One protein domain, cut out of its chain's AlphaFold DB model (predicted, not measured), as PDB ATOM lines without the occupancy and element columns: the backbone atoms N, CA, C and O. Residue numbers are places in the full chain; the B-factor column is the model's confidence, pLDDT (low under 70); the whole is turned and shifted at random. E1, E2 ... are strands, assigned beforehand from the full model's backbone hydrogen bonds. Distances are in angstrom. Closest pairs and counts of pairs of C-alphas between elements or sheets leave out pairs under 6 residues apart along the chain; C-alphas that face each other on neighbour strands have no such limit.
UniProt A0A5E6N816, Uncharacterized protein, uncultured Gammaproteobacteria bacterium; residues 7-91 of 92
ATOM      1  N   GLU A   7     102.175  68.301 101.194       90.00
ATOM      2  CA  GLU A   7     102.648  66.947 101.468       90.00
ATOM      3  C   GLU A   7     103.147  66.346 100.158       90.00
ATOM      4  O   GLU A   7     102.518  66.500  99.107       90.00
ATOM      5  N   GLY A   8     104.303  65.694 100.208       89.81
ATOM      6  CA  GLY A   8     104.972  65.211  99.016       89.81
ATOM      7  C   GLY A   8     105.747  63.927  99.241       89.81
ATOM      8  O   GLY A   8     106.222  63.613 100.333       89.81
ATOM      9  N   THR A   9     105.897  63.184  98.151       94.62
ATOM     10  CA  THR A   9     106.832  62.069  98.049       94.62
ATOM     11  C   THR A   9     107.745  62.314  96.856       94.62
ATOM     12  O   THR A   9     107.263  62.512  95.742       94.62
ATOM     13  N   ALA A  10     109.055  62.286  97.084       93.56
ATOM     14  CA  ALA A  10     110.071  62.271  96.044       93.56
ATOM     15  C   ALA A  10     110.760  60.903  96.031       93.56
ATOM     16  O   ALA A  10     111.171  60.385  97.071       93.56
ATOM     17  N   THR A  11     110.894  60.330  94.839       95.81
ATOM     18  CA  THR A  11     111.540  59.036  94.621       95.81
ATOM     19  C   THR A  11     112.722  59.239  93.685       95.81
ATOM     20  O   THR A  11     112.546  59.708  92.563       95.81
ATOM     21  N   TYR A  12     113.918  58.868  94.136       94.12
ATOM     22  CA  TYR A  12     115.137  58.893  93.335       94.12
ATOM     23  C   TYR A  12     115.555  57.460  93.037       94.12
ATOM     24  O   TYR A  12     115.771  56.671  93.956       94.12
ATOM     25  N   GLN A  13     115.666  57.123  91.759       95.25
ATOM     26  CA  GLN A  13     116.126  55.812  91.314       95.25
ATOM     27  C   GLN A  13     117.532  55.939  90.737       95.25
ATOM     28  O   GLN A  13     117.811  56.856  89.966       95.25
ATOM     29  N   ALA A  14     118.410  55.021  91.123       91.44
ATOM     30  CA  ALA A  14     119.769  54.915  90.621       91.44
ATOM     31  C   ALA A  14     120.045  53.474  90.192       91.44
ATOM     32  O   ALA A  14     119.609  52.530  90.848       91.44
ATOM     33  N   VAL A  15     120.792  53.317  89.104       92.00
ATOM     34  CA  VAL A  15     121.322  52.026  88.662       92.00
ATOM     35  C   VAL A  15     122.786  51.986  89.072       92.00
ATOM     36  O   VAL A  15     123.545  52.875  88.679       92.00
ATOM     37  N   VAL A  16     123.182  51.001  89.878       89.19
ATOM     38  CA  VAL A  16     124.568  50.858  90.353       89.19
ATOM     39  C   VAL A  16     125.117  49.476  89.994       89.19
ATOM     40  O   VAL A  16     124.326  48.538  89.872       89.19
ATOM     41  N   PRO A  17     126.439  49.329  89.795       86.44
ATOM     42  CA  PRO A  17     127.045  48.024  89.557       86.44
ATOM     43  C   PRO A  17     126.760  47.063  90.710       86.44
ATOM     44  O   PRO A  17     126.843  47.454  91.876       86.44
ATOM     45  N   ASP A  18     126.460  45.810  90.383       81.56
ATOM     46  CA  ASP A  18     126.371  44.750  91.377       81.56
ATOM     47  C   ASP A  18     127.779  44.252  91.709       81.56
ATOM     48  O   ASP A  18     128.367  43.444  90.992       81.56
ATOM     49  N   THR A  19     128.364  44.772  92.785       68.81
ATOM     50  CA  THR A  19     129.713  44.378  93.213       68.81
ATOM     51  C   THR A  19     129.748  43.023  93.922       68.81
ATOM     52  O   THR A  19     130.830  42.584  94.305       68.81
ATOM     53  N   ASN A  20     128.597  42.365  94.118       64.94
ATOM     54  CA  ASN A  20     128.515  41.037  94.730       64.94
ATOM     55  C   ASN A  20     128.566  39.897  93.697       64.94
ATOM     56  O   ASN A  20     128.765  38.745  94.083       64.94
ATOM     57  N   GLU A  21     128.417  40.191  92.401       60.31
ATOM     58  CA  GLU A  21     128.549  39.207  91.323       60.31
ATOM     59  C   GLU A  21     129.934  39.301  90.666       60.31
ATOM     60  O   GLU A  21     130.217  40.176  89.845       60.31
ATOM     61  N   GLU A  22     130.831  38.375  91.014       53.03
ATOM     62  CA  GLU A  22     132.140  38.269  90.369       53.03
ATOM     63  C   GLU A  22     131.973  37.907  88.879       53.03
ATOM     64  O   GLU A  22     131.490  36.833  88.527       53.03
ATOM     65  N   GLY A  23     132.388  38.814  87.987       60.59
ATOM     66  CA  GLY A  23     132.517  38.538  86.551       60.59
ATOM     67  C   GLY A  23     131.301  38.859  85.677       60.59
ATOM     68  O   GLY A  23     131.332  38.543  84.487       60.59
ATOM     69  N   ASN A  24     130.266  39.515  86.208       61.47
ATOM     70  CA  ASN A  24     129.107  39.944  85.426       61.47
ATOM     71  C   ASN A  24     128.980  41.476  85.461       61.47
ATOM     72  O   ASN A  24     129.072  42.078  86.524       61.47
ATOM     73  N   ASN A  25     128.720  42.128  84.320       69.75
ATOM     74  CA  ASN A  25     128.371  43.563  84.261       69.75
ATOM     75  C   ASN A  25     126.936  43.803  84.780       69.75
ATOM     76  O   ASN A  25     126.166  44.567  84.195       69.75
ATOM     77  N   SER A  26     126.550  43.080  85.831       81.69
ATOM     78  CA  SER A  26     125.227  43.143  86.422       81.69
ATOM     79  C   SER A  26     125.052  44.476  87.140       81.69
ATOM     80  O   SER A  26     126.004  45.094  87.627       81.69
ATOM     81  N   THR A  27     123.817  44.953  87.157       88.94
ATOM     82  CA  THR A  27     123.447  46.210  87.800       88.94
ATOM     83  C   THR A  27     122.194  46.003  88.618       88.94
ATOM     84  O   THR A  27     121.274  45.315  88.175       88.94
ATOM     85  N   ILE A  28     122.115  46.684  89.751       91.06
ATOM     86  CA  ILE A  28     120.943  46.683  90.622       91.06
ATOM     87  C   ILE A  28     120.255  48.050  90.611       91.06
ATOM     88  O   ILE A  28     120.888  49.099  90.461       91.06
ATOM     89  N   ASN A  29     118.932  48.031  90.787       94.69
ATOM     90  CA  ASN A  29     118.110  49.233  90.891       94.69
ATOM     91  C   ASN A  29     117.949  49.642  92.355       94.69
ATOM     92  O   ASN A  29     117.245  48.992  93.129       94.69
ATOM     93  N   VAL A  30     118.536  50.772  92.725       94.94
ATOM     94  CA  VAL A  30     118.448  51.346  94.066       94.94
ATOM     95  C   VAL A  30     117.413  52.460  94.061       94.94
ATOM     96  O   VAL A  30     117.411  53.324  93.187       94.94
ATOM     97  N   THR A  31     116.515  52.448  95.040       97.25
ATOM     98  CA  THR A  31     115.491  53.478  95.214       97.25
ATOM     99  C   THR A  31     115.702  54.188  96.540       97.25
ATOM    100  O   THR A  31     115.697  53.546  97.587       97.25
ATOM    101  N   PHE A  32     115.819  55.511  96.495       96.81
ATOM    102  CA  PHE A  32     115.783  56.388  97.657       96.81
ATOM    103  C   PHE A  32     114.435  57.099  97.701       96.81
ATOM    104  O   PHE A  32     114.024  57.745  96.738       96.81
ATOM    105  N   LEU A  33     113.743  56.972  98.824       96.81
ATOM    106  CA  LEU A  33     112.426  57.546  99.047       96.81
ATOM    107  C   LEU A  33     112.535  58.674 100.066       96.81
ATOM    108  O   LEU A  33     113.098  58.476 101.143       96.81
ATOM    109  N   VAL A  34     111.951  59.822  99.739       95.94
ATOM    110  CA  VAL A  34     111.782  60.964 100.638       95.94
ATOM    111  C   VAL A  34     110.295  61.274 100.731       95.94
ATOM    112  O   VAL A  34     109.666  61.564  99.718       95.94
ATOM    113  N   ARG A  35     109.721  61.233 101.932       94.81
ATOM    114  CA  ARG A  35     108.361  61.726 102.198       94.81
ATOM    115  C   ARG A  35     108.428  62.897 103.151       94.81
ATOM    116  O   ARG A  35     109.224  62.868 104.090       94.81
ATOM    117  N   PHE A  36     107.594  63.899 102.927       92.88
ATOM    118  CA  PHE A  36     107.590  65.089 103.756       92.88
ATOM    119  C   PHE A  36     106.228  65.754 103.823       92.88
ATOM    120  O   PHE A  36     105.435  65.650 102.887       92.88
ATOM    121  N   CYS A  37     106.000  66.463 104.922       91.44
ATOM    122  CA  CYS A  37     104.840  67.314 105.118       91.44
ATOM    123  C   CYS A  37     105.266  68.657 105.715       91.44
ATOM    124  O   CYS A  37     106.069  68.700 106.648       91.44
ATOM    125  N   ASP A  38     104.722  69.724 105.143       88.62
ATOM    126  CA  ASP A  38     104.819  71.116 105.561       88.62
ATOM    127  C   ASP A  38     103.398  71.603 105.882       88.62
ATOM    128  O   ASP A  38     102.680  72.091 105.006       88.62
ATOM    129  N   SER A  39     102.932  71.362 107.105       83.12
ATOM    130  CA  SER A  39     101.526  71.496 107.489       83.12
ATOM    131  C   SER A  39     101.238  72.822 108.180       83.12
ATOM    132  O   SER A  39     101.497  72.993 109.369       83.12
ATOM    133  N   TYR A  40     100.633  73.756 107.443       72.50
ATOM    134  CA  TYR A  40     100.320  75.105 107.935       72.50
ATOM    135  C   TYR A  40      99.312  75.178 109.089       72.50
ATOM    136  O   TYR A  40      99.193  76.226 109.721       72.50
ATOM    137  N   SER A  41      98.535  74.121 109.337       72.00
ATOM    138  CA  SER A  41      97.388  74.178 110.252       72.00
ATOM    139  C   SER A  41      97.529  73.339 111.518       72.00
ATOM    140  O   SER A  41      96.642  73.417 112.364       72.00
ATOM    141  N   ALA A  42      98.562  72.501 111.634       72.50
ATOM    142  CA  ALA A  42      98.607  71.489 112.690       72.50
ATOM    143  C   ALA A  42      99.976  71.281 113.360       72.50
ATOM    144  O   ALA A  42     100.062  70.362 114.168       72.50
ATOM    145  N   ASP A  43     101.000  72.097 113.061       71.62
ATOM    146  CA  ASP A  43     102.353  71.967 113.646       71.62
ATOM    147  C   ASP A  43     102.813  70.495 113.715       71.62
ATOM    148  O   ASP A  43     103.221  69.982 114.756       71.62
ATOM    149  N   ASN A  44     102.651  69.779 112.600       83.69
ATOM    150  CA  ASN A  44     102.901  68.342 112.491       83.69
ATOM    151  C   ASN A  44     103.712  68.001 111.237       83.69
ATOM    152  O   ASN A  44     103.435  67.029 110.526       83.69
ATOM    153  N   ASN A  45     104.718  68.825 110.961       89.94
ATOM    154  CA  ASN A  45     105.688  68.543 109.921       89.94
ATOM    155  C   ASN A  45     106.372  67.202 110.202       89.94
ATOM    156  O   ASN A  45     106.718  66.873 111.339       89.94
ATOM    157  N   TYR A  46     106.608  66.433 109.145       91.75
ATOM    158  CA  TYR A  46     107.385  65.206 109.240       91.75
ATOM    159  C   TYR A  46     108.264  65.027 108.017       91.75
ATOM    160  O   TYR A  46     108.008  65.562 106.938       91.75
ATOM    161  N   CYS A  47     109.305  64.225 108.204       94.00
ATOM    162  CA  CYS A  47     110.261  63.882 107.179       94.00
ATOM    163  C   CYS A  47     110.606  62.401 107.340       94.00
ATOM    164  O   CYS A  47     110.958  61.959 108.434       94.00
ATOM    165  N   TYR A  48     110.517  61.633 106.262       94.31
ATOM    166  CA  TYR A  48     110.851  60.214 106.241       94.31
ATOM    167  C   TYR A  48     111.770  59.918 105.066       94.31
ATOM    168  O   TYR A  48     111.507  60.344 103.941       94.31
ATOM    169  N   PHE A  49     112.829  59.161 105.334       95.75
ATOM    170  CA  PHE A  49     113.849  58.815 104.357       95.75
ATOM    171  C   PHE A  49     114.129  57.317 104.428       95.75
ATOM    172  O   PHE A  49     114.320  56.775 105.516       95.75
ATOM    173  N   SER A  50     114.182  56.645 103.279       95.69
ATOM    174  CA  SER A  50     114.558  55.229 103.199       95.69
ATOM    175  C   SER A  50     115.289  54.904 101.901       95.69
ATOM    176  O   SER A  50     115.142  55.607 100.903       95.69
ATOM    177  N   THR A  51     116.046  53.809 101.905       96.12
ATOM    178  CA  THR A  51     116.669  53.210 100.717       96.12
ATOM    179  C   THR A  51     116.185  51.769 100.558       96.12
ATOM    180  O   THR A  51     115.897  51.115 101.561       96.12
ATOM    181  N   SER A  52     116.082  51.269  99.324       96.31
ATOM    182  CA  SER A  52     115.765  49.859  99.057       96.31
ATOM    183  C   SER A  52     116.930  48.900  99.321       96.31
ATOM    184  O   SER A  52     116.685  47.706  99.424       96.31
ATOM    185  N   HIS A  53     118.157  49.420  99.437       93.94
ATOM    186  CA  HIS A  53     119.386  48.644  99.659       93.94
ATOM    187  C   HIS A  53     120.178  49.226 100.848       93.94
ATOM    188  O   HIS A  53     121.212  49.880 100.649       93.94
ATOM    189  N   PRO A  54     119.665  49.112 102.093       93.69
ATOM    190  CA  PRO A  54     120.332  49.633 103.293       93.69
ATOM    191  C   PRO A  54     121.662  48.936 103.612       93.69
ATOM    192  O   PRO A  54     122.478  49.484 104.348       93.69
ATOM    193  N   GLU A  55     121.897  47.750 103.057       90.62
ATOM    194  CA  GLU A  55     123.159  47.017 103.134       90.62
ATOM    195  C   GLU A  55     124.274  47.642 102.280       90.62
ATOM    196  O   GLU A  55     125.449  47.453 102.587       90.62
ATOM    197  N   LEU A  56     123.923  48.430 101.257       89.81
ATOM    198  CA  LEU A  56     124.881  49.107 100.375       89.81
ATOM    199  C   LEU A  56     125.008  50.603 100.676       89.81
ATOM    200  O   LEU A  56     126.079  51.186 100.500       89.81
ATOM    201  N   PHE A  57     123.927  51.236 101.142       93.00
ATOM    202  CA  PHE A  57     123.874  52.680 101.351       93.00
ATOM    203  C   PHE A  57     123.384  53.047 102.744       93.00
ATOM    204  O   PHE A  57     122.275  52.708 103.151       93.00
ATOM    205  N   ALA A  58     124.175  53.868 103.429       94.31
ATOM    206  CA  ALA A  58     123.735  54.592 104.606       94.31
ATOM    207  C   ALA A  58     123.149  55.925 104.148       94.31
ATOM    208  O   ALA A  58     123.765  56.655 103.368       94.31
ATOM    209  N   ILE A  59     121.978  56.270 104.670       95.56
ATOM    210  CA  ILE A  59     121.352  57.563 104.407       95.56
ATOM    211  C   ILE A  59     121.278  58.388 105.687       95.56
ATOM    212  O   ILE A  59     121.115  57.869 106.789       95.56
ATOM    213  N   SER A  60     121.398  59.697 105.528       95.62
ATOM    214  CA  SER A  60     121.078  60.673 106.565       95.62
ATOM    215  C   SER A  60     120.418  61.878 105.917       95.62
ATOM    216  O   SER A  60     120.496  62.053 104.699       95.62
ATOM    217  N   PHE A  61     119.762  62.705 106.718       95.94
ATOM    218  CA  PHE A  61     119.120  63.903 106.208       95.94
ATOM    219  C   PHE A  61     119.410  65.114 107.074       95.94
ATOM    220  O   PHE A  61     119.769  64.993 108.245       95.94
ATOM    221  N   GLU A  62     119.220  66.289 106.491       97.19
ATOM    222  CA  GLU A  62     119.063  67.525 107.243       97.19
ATOM    223  C   GLU A  62     117.717  68.157 106.907       97.19
ATOM    224  O   GLU A  62     117.299  68.148 105.745       97.19
ATOM    225  N   ALA A  63     117.059  68.725 107.914       96.06
ATOM    226  CA  ALA A  63     115.835  69.491 107.735       96.06
ATOM    227  C   ALA A  63     115.895  70.824 108.488       96.06
ATOM    228  O   ALA A  63     116.504  70.935 109.557       96.06
ATOM    229  N   LYS A  64     115.252  71.845 107.925       95.44
ATOM    230  CA  LYS A  64     115.023  73.133 108.590       95.44
ATOM    231  C   LYS A  64     113.679  73.716 108.182       95.44
ATOM    232  O   LYS A  64     113.145  73.357 107.134       95.44
ATOM    233  N   THR A  65     113.194  74.670 108.963       92.88
ATOM    234  CA  THR A  65     112.037  75.499 108.621       92.88
ATOM    235  C   THR A  65     112.458  76.963 108.514       92.88
ATOM    236  O   THR A  65     113.273  77.427 109.311       92.88
ATOM    237  N   GLY A  66     111.972  77.680 107.494       88.00
ATOM    238  CA  GLY A  66     112.253  79.112 107.289       88.00
ATOM    239  C   GLY A  66     113.740  79.499 107.418       88.00
ATOM    240  O   GLY A  66     114.625  78.878 106.808       88.00
ATOM    241  N   ASP A  67     114.007  80.508 108.251       84.19
ATOM    242  CA  ASP A  67     115.351  81.013 108.588       84.19
ATOM    243  C   ASP A  67     116.039  80.229 109.726       84.19
ATOM    244  O   ASP A  67     117.063  80.651 110.264       84.19
ATOM    245  N   GLY A  68     115.489  79.069 110.100       89.25
ATOM    246  CA  GLY A  68     116.045  78.180 111.113       89.25
ATOM    247  C   GLY A  68     117.371  77.521 110.712       89.25
ATOM    248  O   GLY A  68     117.829  77.580 109.567       89.25
ATOM    249  N   SER A  69     117.984  76.841 111.682       95.19
ATOM    250  CA  SER A  69     119.208  76.058 111.473       95.19
ATOM    251  C   SER A  69     118.909  74.674 110.895       95.19
ATOM    252  O   SER A  69     117.840  74.112 111.122       95.19
ATOM    253  N   TRP A  70     119.872  74.112 110.162       97.31
ATOM    254  CA  TRP A  70     119.805  72.729 109.691       97.31
ATOM    255  C   TRP A  70     119.953  71.755 110.858       97.31
ATOM    256  O   TRP A  70     120.925  71.822 111.608       97.31
ATOM    257  N   ASN A  71     118.996  70.836 110.988       96.12
ATOM    258  CA  ASN A  71     119.006  69.776 111.989       96.12
ATOM    259  C   ASN A  71     119.286  68.442 111.312       96.12
ATOM    260  O   ASN A  71     118.586  68.063 110.373       96.12
ATOM    261  N   LYS A  72     120.294  67.716 111.793       96.62
ATOM    262  CA  LYS A  72     120.666  66.411 111.244       96.62
ATOM    263  C   LYS A  72     119.770  65.312 111.806       96.62
ATOM    264  O   LYS A  72     119.657  65.173 113.018       96.62
ATOM    265  N   ASN A  73     119.198  64.498 110.921       94.69
ATOM    266  CA  ASN A  73     118.314  63.368 111.222       94.69
ATOM    267  C   ASN A  73     117.121  63.717 112.129       94.69
ATOM    268  O   ASN A  73     116.587  62.852 112.818       94.69
ATOM    269  N   TYR A  74     116.704  64.981 112.122       94.62
ATOM    270  CA  TYR A  74     115.568  65.477 112.882       94.62
ATOM    271  C   TYR A  74     114.746  66.403 111.997       94.62
ATOM    272  O   TYR A  74     115.292  67.303 111.359       94.62
ATOM    273  N   CYS A  75     113.439  66.163 111.952       93.31
ATOM    274  CA  CYS A  75     112.489  67.004 111.239       93.31
ATOM    275  C   CYS A  75     111.841  67.966 112.243       93.31
ATOM    276  O   CYS A  75     111.247  67.479 113.205       93.31
ATOM    277  N   PRO A  76     111.951  69.295 112.071       92.25
ATOM    278  CA  PRO A  76     111.259  70.237 112.945       92.25
ATOM    279  C   PRO A  76     109.746  70.048 112.842       92.25
ATOM    280  O   PRO A  76     109.228  70.092 111.733       92.25
ATOM    281  N   GLU A  77     109.059  69.879 113.974       89.38
ATOM    282  CA  GLU A  77     107.608  69.632 114.023       89.38
ATOM    283  C   GLU A  77     106.778  70.834 113.531       89.38
ATOM    284  O   GLU A  77     105.682  70.650 113.012       89.38
ATOM    285  N   SER A  78     107.318  72.058 113.610       87.19
ATOM    286  CA  SER A  78     106.624  73.294 113.232       87.19
ATOM    287  C   SER A  78     107.480  74.271 112.419       87.19
ATOM    288  O   SER A  78     108.715  74.186 112.360       87.19
ATOM    289  N   GLY A  79     106.797  75.241 111.805       87.38
ATOM    290  CA  GLY A  79     107.382  76.309 110.997       87.38
ATOM    291  C   GLY A  79     107.351  76.025 109.495       87.38
ATOM    292  O   GLY A  79     107.284  74.877 109.065       87.38
ATOM    293  N   HIS A  80     107.433  77.098 108.702       87.12
ATOM    294  CA  HIS A  80     107.261  77.056 107.247       87.12
ATOM    295  C   HIS A  80     108.265  77.970 106.523       87.12
ATOM    296  O   HIS A  80     108.634  79.018 107.062       87.12
ATOM    297  N   PRO A  81     108.670  77.640 105.282       89.88
ATOM    298  CA  PRO A  81     108.485  76.341 104.629       89.88
ATOM    299  C   PRO A  81     109.499  75.307 105.146       89.88
ATOM    300  O   PRO A  81     110.551  75.684 105.676       89.88
ATOM    301  N   VAL A  82     109.210  74.016 104.964       90.88
ATOM    302  CA  VAL A  82     110.158  72.919 105.243       90.88
ATOM    303  C   VAL A  82     111.169  72.779 104.101       90.88
ATOM    304  O   VAL A  82     110.809  72.659 102.930       90.88
ATOM    305  N   PHE A  83     112.455  72.735 104.444       92.88
ATOM    306  CA  PHE A  83     113.553  72.450 103.521       92.88
ATOM    307  C   PHE A  83     114.248  71.149 103.908       92.88
ATOM    308  O   PHE A  83     114.498  70.915 105.090       92.88
ATOM    309  N   LEU A  84     114.630  70.345 102.911       94.44
ATOM    310  CA  LEU A  84     115.217  69.017 103.104       94.44
ATOM    311  C   LEU A  84     116.499  68.836 102.299       94.44
ATOM    312  O   LEU A  84     116.611  69.309 101.167       94.44
ATOM    313  N   ARG A  85     117.443  68.088 102.868       95.62
ATOM    314  CA  ARG A  85     118.634  67.568 102.188       95.62
ATOM    315  C   ARG A  85     118.766  66.084 102.482       95.62
ATOM    316  O   ARG A  85     118.792  65.699 103.646       95.62
ATOM    317  N   LEU A  86     118.882  65.271 101.436       95.06
ATOM    318  CA  LEU A  86     119.220  63.852 101.539       95.06
ATOM    319  C   LEU A  86     120.717  63.676 101.270       95.06
ATOM    320  O   LEU A  86     121.225  64.133 100.247       95.06
ATOM    321  N   PHE A  87     121.404  62.977 102.168       95.81
ATOM    322  CA  PHE A  87     122.797  62.575 102.018       95.81
ATOM    323  C   PHE A  87     122.869  61.055 101.906       95.81
ATOM    324  O   PHE A  87     122.382  60.339 102.783       95.81
ATOM    325  N   ILE A  88     123.503  60.577 100.838       94.69
ATOM    326  CA  ILE A  88     123.696  59.155 100.547       94.69
ATOM    327  C   ILE A  88     125.188  58.853 100.677       94.69
ATOM    328  O   ILE A  88     126.014  59.519 100.055       94.69
ATOM    329  N   LYS A  89     125.535  57.852 101.486       93.81
ATOM    330  CA  LYS A  89     126.902  57.364 101.672       93.81
ATOM    331  C   LYS A  89     126.970  55.885 101.287       93.81
ATOM    332  O   LYS A  89     126.214  55.088 101.833       93.81
ATOM    333  N   SER A  90     127.905  55.525 100.407       90.38
ATOM    334  CA  SER A  90     128.238  54.116 100.145       90.38
ATOM    335  C   SER A  90     128.862  53.477 101.389       90.38
ATOM    336  O   SER A  90     129.712  54.100 102.033       90.38
ATOM    337  N   ILE A  91     128.421  52.270 101.748       87.62
ATOM    338  CA  ILE A  91     128.963  51.484 102.873       87.62
ATOM    339  C   ILE A  91     130.037  50.494 102.398       87.62
ATOM    340  O   ILE A  91     130.874  50.094 103.204       87.62
TER     341      ILE A  91
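Overview. This is residues 7 to 91 of the 92 residues of an uncharacterized protein of uncultured Gammaproteobacteria bacterium (UniProt A0A5E6N816). Two antiparallel sheets, E1 E2 E3 and E4 E5, lie partly face to face as a loose, slender sandwich, with E4 and E5 next to E3 and E2 while E1 is beyond their reach. The long hairpin of E1 and E2 carries its link, residues 18 to 26, to one end of the rod, and the E2 to E3 link lies at the other. The 85 printed residues hold no named helix and five named strands, E1 to E5 in order, an all-strand domain with 47 residues in strands. The whole is loose, with a radius of gyration of the C-alphas of 15.9 A and spans of 54 by 21 by 16 A.

Along the chain. E1, residues 7 to 17, begins at C-alpha 7 (102.648, 66.947, 101.468) and is 33.1 A long. E2, residues 27 to 38, is the longest at 35.8 A. E3 is residues 46 to 51, 17.4 A. E4, residues 57 to 65, measures 26.7 A. E5, residues 82 to 90, measures 26.6 A and ends at C-alpha 90 (128.238, 54.116, 100.145).

Arrangement. E1, E2 and E3 form a meander, each strand the antiparallel neighbour of the one before; N 10 and O 34 are 2.8 A apart, N 35 and O 48 2.8 A. The hairpin E4 and E5 has N 60 and O 87 at 3.0 A. The two sheets' best planes stand 13 degrees apart. The closest C-alphas of E3 and E4 are Thr 51 and Phe 57, 7.3 A. E1 is apart from E4 and E5.

Size, cuts and confidence. The C-alphas farthest apart, Gly 23 and Ser 41, are 55.4 A apart. The printed part has no cut. The link E4 to E5 is long, 16 residues. Residues 19 to 25 are under pLDDT 70.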